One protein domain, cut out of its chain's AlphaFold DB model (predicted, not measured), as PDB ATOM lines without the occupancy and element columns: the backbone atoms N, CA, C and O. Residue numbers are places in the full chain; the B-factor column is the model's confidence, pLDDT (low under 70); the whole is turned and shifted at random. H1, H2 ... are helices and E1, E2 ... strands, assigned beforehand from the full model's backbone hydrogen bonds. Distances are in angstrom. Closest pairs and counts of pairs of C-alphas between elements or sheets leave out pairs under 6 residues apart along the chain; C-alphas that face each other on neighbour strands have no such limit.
ATOM      1  N   LEU A 447     128.895  79.645  46.683       91.31
ATOM      2  CA  LEU A 447     129.705  80.826  46.380       91.31
ATOM      3  C   LEU A 447     129.035  81.728  45.337       91.31
ATOM      4  O   LEU A 447     128.790  81.326  44.199       91.31
ATOM      5  N   SER A 448     128.829  82.990  45.707       92.06
ATOM      6  CA  SER A 448     128.395  84.041  44.789       92.06
ATOM      7  C   SER A 448     129.518  85.031  44.493       92.06
ATOM      8  O   SER A 448     130.600  84.955  45.074       92.06
ATOM      9  N   GLU A 449     129.261  85.960  43.572       92.06
ATOM     10  CA  GLU A 449     130.254  86.935  43.112       92.06
ATOM     11  C   GLU A 449     130.960  87.694  44.256       92.06
ATOM     12  O   GLU A 449     132.189  87.716  44.245       92.06
ATOM     13  N   PRO A 450     130.274  88.224  45.297       94.00
ATOM     14  CA  PRO A 450     130.963  88.940  46.373       94.00
ATOM     15  C   PRO A 450     132.005  88.094  47.113       94.00
ATOM     16  O   PRO A 450     133.095  88.580  47.406       94.00
ATOM     17  N   GLU A 451     131.700  86.828  47.406       95.38
ATOM     18  CA  GLU A 451     132.635  85.912  48.062       95.38
ATOM     19  C   GLU A 451     133.781  85.529  47.119       95.38
ATOM     20  O   GLU A 451     134.939  85.548  47.528       95.38
ATOM     21  N   ARG A 452     133.495  85.255  45.839       92.19
ATOM     22  CA  ARG A 452     134.525  84.926  44.833       92.19
ATOM     23  C   ARG A 452     135.494  86.072  44.562       92.19
ATOM     24  O   ARG A 452     136.636  85.823  44.193       92.19
ATOM     25  N   GLU A 453     135.069  87.319  44.739       92.00
ATOM     26  CA  GLU A 453     135.944  88.485  44.596       92.00
ATOM     27  C   GLU A 453     136.965  88.624  45.738       92.00
ATOM     28  O   GLU A 453     137.947  89.359  45.589       92.00
ATOM     29  N   MET A 454     136.768  87.938  46.870       93.75
ATOM     30  CA  MET A 454     137.710  87.989  47.986       93.75
ATOM     31  C   MET A 454     139.037  87.329  47.611       93.75
ATOM     32  O   MET A 454     139.070  86.173  47.200       93.75
ATOM     33  N   GLU A 455     140.144  88.040  47.839       91.12
ATOM     34  CA  GLU A 455     141.502  87.560  47.550       91.12
ATOM     35  C   GLU A 455     141.767  86.177  48.156       91.12
ATOM     36  O   GLU A 455     142.107  85.252  47.428       91.12
ATOM     37  N   PHE A 456     141.455  86.006  49.444       91.88
ATOM     38  CA  PHE A 456     141.594  84.728  50.143       91.88
ATOM     39  C   PHE A 456     140.828  83.578  49.475       91.88
ATOM     40  O   PHE A 456     141.357  82.476  49.369       91.88
ATOM     41  N   ILE A 457     139.596  83.814  49.010       92.12
ATOM     42  CA  ILE A 457     138.784  82.765  48.378       92.12
ATOM     43  C   ILE A 457     139.345  82.408  47.004       92.12
ATOM     44  O   ILE A 457     139.429  81.228  46.677       92.12
ATOM     45  N   ARG A 458     139.778  83.393  46.210       90.12
ATOM     46  CA  ARG A 458     140.431  83.117  44.920       90.12
ATOM     47  C   ARG A 458     141.705  82.306  45.102       90.12
ATOM     48  O   ARG A 458     141.908  81.344  44.370       90.12
ATOM     49  N   ASP A 459     142.524  82.670  46.084       89.88
ATOM     50  CA  ASP A 459     143.773  81.970  46.378       89.88
ATOM     51  C   ASP A 459     143.494  80.554  46.893       89.88
ATOM     52  O   ASP A 459     144.146  79.601  46.474       89.88
ATOM     53  N   PHE A 460     142.474  80.386  47.741       89.69
ATOM     54  CA  PHE A 460     142.027  79.075  48.203       89.69
ATOM     55  C   PHE A 460     141.576  78.188  47.034       89.69
ATOM     56  O   PHE A 460     142.012  77.044  46.934       89.69
ATOM     57  N   ILE A 461     140.754  78.718  46.122       85.56
ATOM     58  CA  ILE A 461     140.291  78.005  44.922       85.56
ATOM     59  C   ILE A 461     141.470  77.645  44.010       85.56
ATOM     60  O   ILE A 461     141.534  76.528  43.503       85.56
ATOM     61  N   ALA A 462     142.422  78.561  43.819       84.44
ATOM     62  CA  ALA A 462     143.592  78.329  42.976       84.44
ATOM     63  C   ALA A 462     144.525  77.249  43.554       84.44
ATOM     64  O   ALA A 462     145.043  76.419  42.806       84.44
ATOM     65  N   ASN A 463     144.711  77.240  44.877       85.62
ATOM     66  CA  ASN A 463     145.592  76.299  45.572       85.62
ATOM     67  C   ASN A 463     144.971  74.908  45.761       85.62
ATOM     68  O   ASN A 463     145.709  73.933  45.833       85.62
ATOM     69  N   ASN A 464     143.639  74.805  45.810       83.44
ATOM     70  CA  ASN A 464     142.909  73.534  45.929       83.44
ATOM     71  C   ASN A 464     142.322  73.057  44.587       83.44
ATOM     72  O   ASN A 464     141.430  72.209  44.559       83.44
ATOM     73  N   GLY A 465     142.782  73.628  43.472       78.69
ATOM     74  CA  GLY A 465     142.365  73.217  42.139       78.69
ATOM     75  C   GLY A 465     143.101  71.954  41.695       78.69
ATOM     76  O   GLY A 465     144.320  72.008  41.520       78.69
ATOM     77  N   VAL A 466     142.359  70.875  41.456       80.12
ATOM     78  CA  VAL A 466     142.844  69.606  40.899       80.12
ATOM     79  C   VAL A 466     142.515  69.515  39.413       80.12
ATOM     80  O   VAL A 466     141.485  70.009  38.944       80.12
ATOM     81  N   ASP A 467     143.400  68.877  38.657       84.38
ATOM     82  CA  ASP A 467     143.128  68.554  37.262       84.38
ATOM     83  C   ASP A 467     142.259  67.297  37.218       84.38
ATOM     84  O   ASP A 467     142.649  66.252  37.735       84.38
ATOM     85  N   ILE A 468     141.076  67.407  36.616       85.25
ATOM     86  CA  ILE A 468     140.133  66.312  36.403       85.25
ATOM     87  C   ILE A 468     140.153  65.921  34.931       85.25
ATOM     88  O   ILE A 468     140.038  66.763  34.040       85.25
ATOM     89  N   ILE A 469     140.267  64.626  34.674       86.94
ATOM     90  CA  ILE A 469     140.155  64.032  33.350       86.94
ATOM     91  C   ILE A 469     138.710  63.575  33.167       86.94
ATOM     92  O   ILE A 469     138.202  62.756  33.934       86.94
ATOM     93  N   ARG A 470     138.034  64.101  32.142       88.88
ATOM     94  CA  ARG A 470     136.681  63.661  31.794       88.88
ATOM     95  C   ARG A 470     136.764  62.478  30.846       88.88
ATOM     96  O   ARG A 470     137.263  62.604  29.726       88.88
ATOM     97  N   VAL A 471     136.259  61.333  31.282       90.94
ATOM     98  CA  VAL A 471     136.255  60.084  30.514       90.94
ATOM     99  C   VAL A 471     134.830  59.676  30.191       90.94
ATOM    100  O   VAL A 471     133.988  59.548  31.073       90.94
ATOM    101  N   LYS A 472     134.549  59.454  28.910       91.69
ATOM    102  CA  LYS A 472     133.257  58.972  28.437       91.69
ATOM    103  C   LYS A 472     133.271  57.455  28.324       91.69
ATOM    104  O   LYS A 472     134.099  56.912  27.596       91.69
ATOM    105  N   ASN A 473     132.331  56.778  28.967       92.44
ATOM    106  CA  ASN A 473     132.114  55.354  28.760       92.44
ATOM    107  C   ASN A 473     131.452  55.128  27.395       92.44
ATOM    108  O   ASN A 473     130.414  55.709  27.075       92.44
ATOM    109  N   LEU A 474     132.068  54.287  26.568       90.69
ATOM    110  CA  LEU A 474     131.642  54.026  25.195       90.69
ATOM    111  C   LEU A 474     130.377  53.154  25.118       90.69
ATOM    112  O   LEU A 474     129.689  53.180  24.100       90.69
ATOM    113  N   SER A 475     130.059  52.403  26.179       88.06
ATOM    114  CA  SER A 475     128.899  51.503  26.228       88.06
ATOM    115  C   SER A 475     127.626  52.183  26.734       88.06
ATOM    116  O   SER A 475     126.572  52.019  26.122       88.06
ATOM    117  N   SER A 476     127.712  52.969  27.815       89.56
ATOM    118  CA  SER A 476     126.561  53.677  28.390       89.56
ATOM    119  C   SER A 476     126.411  55.107  27.870       89.56
ATOM    120  O   SER A 476     125.308  55.647  27.846       89.56
ATOM    121  N   GLY A 477     127.506  55.716  27.407       87.94
ATOM    122  CA  GLY A 477     127.560  57.119  27.005       87.94
ATOM    123  C   GLY A 477     127.775  58.100  28.162       87.94
ATOM    124  O   GLY A 477     127.895  59.297  27.889       87.94
ATOM    125  N   ASP A 478     127.852  57.615  29.404       89.44
ATOM    126  CA  ASP A 478     128.049  58.435  30.604       89.44
ATOM    127  C   ASP A 478     129.445  59.065  30.641       89.44
ATOM    128  O   ASP A 478     130.414  58.499  30.130       89.44
ATOM    129  N   ILE A 479     129.550  60.242  31.259       89.69
ATOM    130  CA  ILE A 479     130.814  60.961  31.454       89.69
ATOM    131  C   ILE A 479     131.179  60.894  32.934       89.69
ATOM    132  O   ILE A 479     130.395  61.303  33.786       89.69
ATOM    133  N   TYR A 480     132.381  60.405  33.210       85.50
ATOM    134  CA  TYR A 480     132.974  60.332  34.537       85.50
ATOM    135  C   TYR A 480     134.025  61.429  34.688       85.50
ATOM    136  O   TYR A 480     134.820  61.672  33.777       85.50
ATOM    137  N   GLU A 481     134.011  62.092  35.838       85.81
ATOM    138  CA  GLU A 481     134.979  63.110  36.231       85.81
ATOM    139  C   GLU A 481     135.970  62.473  37.204       85.81
ATOM    140  O   GLU A 481     135.610  62.163  38.336       85.81
ATOM    141  N   VAL A 482     137.196  62.225  36.741       85.00
ATOM    142  CA  VAL A 482     138.213  61.480  37.496       85.00
ATOM    143  C   VAL A 482     139.377  62.409  37.835       85.00
ATOM    144  O   VAL A 482     139.947  62.999  36.911       85.00
ATOM    145  N   PRO A 483     139.767  62.562  39.112       84.81
ATOM    146  CA  PRO A 483     140.998  63.260  39.465       84.81
ATOM    147  C   PRO A 483     142.191  62.672  38.705       84.81
ATOM    148  O   PRO A 483     142.348  61.459  38.612       84.81
ATOM    149  N   SER A 484     143.049  63.521  38.143       84.38
ATOM    150  CA  SER A 484     144.203  63.084  37.339       84.38
ATOM    151  C   SER A 484     145.155  62.147  38.091       84.38
ATOM    152  O   SER A 484     145.785  61.304  37.458       84.38
ATOM    153  N   GLU A 485     145.225  62.255  39.420       82.94
ATOM    154  CA  GLU A 485     146.002  61.362  40.291       82.94
ATOM    155  C   GLU A 485     145.390  59.954  40.414       82.94
ATOM    156  O   GLU A 485     146.118  58.988  40.637       82.94
ATOM    157  N   GLU A 486     144.075  59.823  40.229       83.69
ATOM    158  CA  GLU A 486     143.331  58.554  40.277       83.69
ATOM    159  C   GLU A 486     143.166  57.920  38.888       83.69
ATOM    160  O   GLU A 486     142.797  56.753  38.758       83.69
ATOM    161  N   PHE A 487     143.451  58.666  37.819       86.12
ATOM    162  CA  PHE A 487     143.334  58.153  36.463       86.12
ATOM    163  C   PHE A 487     144.454  57.153  36.147       86.12
ATOM    164  O   PHE A 487     145.618  57.518  35.968       86.12
ATOM    165  N   THR A 488     144.085  55.884  35.978       86.44
ATOM    166  CA  THR A 488     144.994  54.835  35.501       86.44
ATOM    167  C   THR A 488     144.462  54.176  34.232       86.44
ATOM    168  O   THR A 488     143.260  53.971  34.064       86.44
ATOM    169  N   LEU A 489     145.367  53.795  33.324       85.31
ATOM    170  CA  LEU A 489     145.008  53.048  32.108       85.31
ATOM    171  C   LEU A 489     144.545  51.611  32.400       85.31
ATOM    172  O   LEU A 489     144.018  50.956  31.506       85.31
ATOM    173  N   GLU A 490     144.757  51.125  33.625       85.44
ATOM    174  CA  GLU A 490     144.280  49.822  34.094       85.44
ATOM    175  C   GLU A 490     142.779  49.859  34.403       85.44
ATOM    176  O   GLU A 490     142.063  48.909  34.093       85.44
ATOM    177  N   GLU A 491     142.292  50.970  34.962       85.06
ATOM    178  CA  GLU A 491     140.888  51.158  35.329       85.06
ATOM    179  C   GLU A 491     140.064  51.790  34.192       85.06
ATOM    180  O   GLU A 491     138.933  51.375  33.926       85.06
ATOM    181  N   TYR A 492     140.660  52.726  33.446       86.56
ATOM    182  CA  TYR A 492     140.030  53.429  32.322       86.56
ATOM    183  C   TYR A 492     140.637  52.996  30.985       86.56
ATOM    184  O   TYR A 492     141.331  53.762  30.308       86.56
ATOM    185  N   THR A 493     140.392  51.744  30.594       88.19
ATOM    186  CA  THR A 493     140.986  51.192  29.371       88.19
ATOM    187  C   THR A 493     140.402  51.842  28.100       88.19
ATOM    188  O   THR A 493     139.192  52.089  28.026       88.19
ATOM    189  N   PRO A 494     141.216  52.067  27.044       87.06
ATOM    190  CA  PRO A 494     140.756  52.662  25.779       87.06
ATOM    191  C   PRO A 494     139.662  51.872  25.039       87.06
ATOM    192  O   PRO A 494     139.027  52.393  24.127       87.06
ATOM    193  N   GLU A 495     139.464  50.603  25.400       87.38
ATOM    194  CA  GLU A 495     138.433  49.724  24.839       87.38
ATOM    195  C   GLU A 495     137.027  50.108  25.320       87.38
ATOM    196  O   GLU A 495     136.058  49.964  24.574       87.38
ATOM    197  N   TYR A 496     136.919  50.620  26.551       87.44
ATOM    198  CA  TYR A 496     135.644  50.959  27.187       87.44
ATOM    199  C   TYR A 496     135.469  52.460  27.426       87.44
ATOM    200  O   TYR A 496     134.331  52.916  27.557       87.44
ATOM    201  N   TYR A 497     136.555  53.235  27.451       90.25
ATOM    202  CA  TYR A 497     136.533  54.654  27.795       90.25
ATOM    203  C   TYR A 497     137.265  55.522  26.769       90.25
ATOM    204  O   TYR A 497     138.331  55.177  26.265       90.25
ATOM    205  N   GLN A 498     136.702  56.699  26.501       90.62
ATOM    206  CA  GLN A 498     137.312  57.750  25.694       90.62
ATOM    207  C   GLN A 498     137.620  58.962  26.572       90.62
ATOM    208  O   GLN A 498     136.709  59.568  27.134       90.62
ATOM    209  N   VAL A 499     138.891  59.358  26.637       90.06
ATOM    210  CA  VAL A 499     139.290  60.632  27.251       90.06
ATOM    211  C   VAL A 499     138.766  61.780  26.385       90.06
ATOM    212  O   VAL A 499     139.035  61.824  25.183       90.06
ATOM    213  N   LEU A 500     137.998  62.687  26.987       89.88
ATOM    214  CA  LEU A 500     137.443  63.861  26.316       89.88
ATOM    215  C   LEU A 500     138.403  65.045  26.425       89.88
ATOM    216  O   LEU A 500     138.899  65.538  25.415       89.88
ATOM    217  N   ASP A 501     138.663  65.492  27.651       86.81
ATOM    218  CA  ASP A 501     139.551  66.604  27.969       86.81
ATOM    219  C   ASP A 501     139.990  66.573  29.442       86.81
ATOM    220  O   ASP A 501     139.559  65.732  30.236       86.81
ATOM    221  N   THR A 502     140.881  67.501  29.784       87.19
ATOM    222  CA  THR A 502     141.323  67.760  31.153       87.19
ATOM    223  C   THR A 502     140.837  69.145  31.557       87.19
ATOM    224  O   THR A 502     141.150  70.135  30.893       87.19
ATOM    225  N   VAL A 503     140.063  69.218  32.636       82.75
ATOM    226  CA  VAL A 503     139.531  70.461  33.198       82.75
ATOM    227  C   VAL A 503     140.084  70.656  34.600       82.75
ATOM    228  O   VAL A 503     140.061  69.742  35.418       82.75
ATOM    229  N   ARG A 504     140.574  71.858  34.898       79.06
ATOM    230  CA  ARG A 504     140.984  72.198  36.259       79.06
ATOM    231  C   ARG A 504     139.768  72.672  37.041       79.06
ATOM    232  O   ARG A 504     139.150  73.667  36.665       79.06
ATOM    233  N   THR A 505     139.428  71.968  38.110       73.12
ATOM    234  CA  THR A 505     138.296  72.299  38.980       73.12
ATOM    235  C   THR A 505     138.700  72.196  40.446       73.12
ATOM    236  O   THR A 505     139.794  71.744  40.769       73.12
ATOM    237  N   ILE A 506     137.859  72.691  41.346       75.88
ATOM    238  CA  ILE A 506     138.103  72.602  42.789       75.88
ATOM    239  C   ILE A 506     138.042  71.130  43.198       75.88
ATOM    240  O   ILE A 506     137.173  70.407  42.711       75.88
ATOM    241  N   ASN A 507     138.954  70.703  44.078       75.25
ATOM    242  CA  ASN A 507     138.945  69.356  44.640       75.25
ATOM    243  C   ASN A 507     137.532  69.003  45.162       75.25
ATOM    244  O   ASN A 507     137.064  69.678  46.084       75.25
ATOM    245  N   PRO A 508     136.867  67.967  44.611       71.94
ATOM    246  CA  PRO A 508     135.541  67.535  45.050       71.94
ATOM    247  C   PRO A 508     135.465  67.145  46.532       71.94
ATOM    248  O   PRO A 508     134.386  67.194  47.119       71.94
ATOM    249  N   GLU A 509     136.592  66.775  47.150       76.44
ATOM    250  CA  GLU A 509     136.675  66.470  48.584       76.44
ATOM    251  C   GLU A 509     136.529  67.714  49.469       76.44
ATOM    252  O   GLU A 509     136.184  67.613  50.648       76.44
ATOM    253  N   VAL A 510     136.775  68.903  48.915       81.88
ATOM    254  CA  VAL A 510     136.566  70.164  49.615       81.88
ATOM    255  C   VAL A 510     135.129  70.596  49.356       81.88
ATOM    256  O   VAL A 510     134.782  71.034  48.264       81.88
TER     257      VAL A 510
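What this domain is: This is residues 447 to 510 of the 631 residues of a protein of Fluviicola sp. SGL-29 (UniProt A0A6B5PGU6). A narrow, twisted antiparallel sheet, ordered E2 E1 E3, makes most of a rod, with two short helices, H1 and H2, extending it at one end and loop 484 to 496 toward the other. The 64 printed residues run H1 H2 E1 E2 E3, mixed helices and strands. The whole is loose, radius of gyration of the C-alphas 14.9 A, spanning 45 by 20 by 17 A.

How they stand to each other: H1, residues 449 to 452, is close to but not clearly touching H2, residues 455 to 463; their closest C-alphas, Arg 452 and Arg 458, are 6.2 A apart. In H2 every O i to N i+4 pair is within hydrogen-bond range; H1 is too short for one. H2 only grazes the sheet, with residues 459 to 463. E1, residues 465 to 473, and E2, residues 479 to 483, form an antiparallel hairpin, N 469 to O 482 2.8 A. E3, residues 497 to 506, is antiparallel to E1, N 468 to O 503 2.8 A.

Where its parts are: H1, 5.0 A long, begins at C-alpha 449 (130.254, 86.935, 43.112). H2 measures 12.1 A, E1 24.6 A, E2 13.2 A. E3, 23.4 A, bends by 67 degrees at residue 500 and ends at C-alpha 506 (138.103, 72.602, 42.789).

The domain as a whole: The farthest C-alphas, Pro 450 and Glu 495, are 45.4 A apart. The printed part has no cut; the E2 to E3 link is long. No printed residue is under 70 in pLDDT.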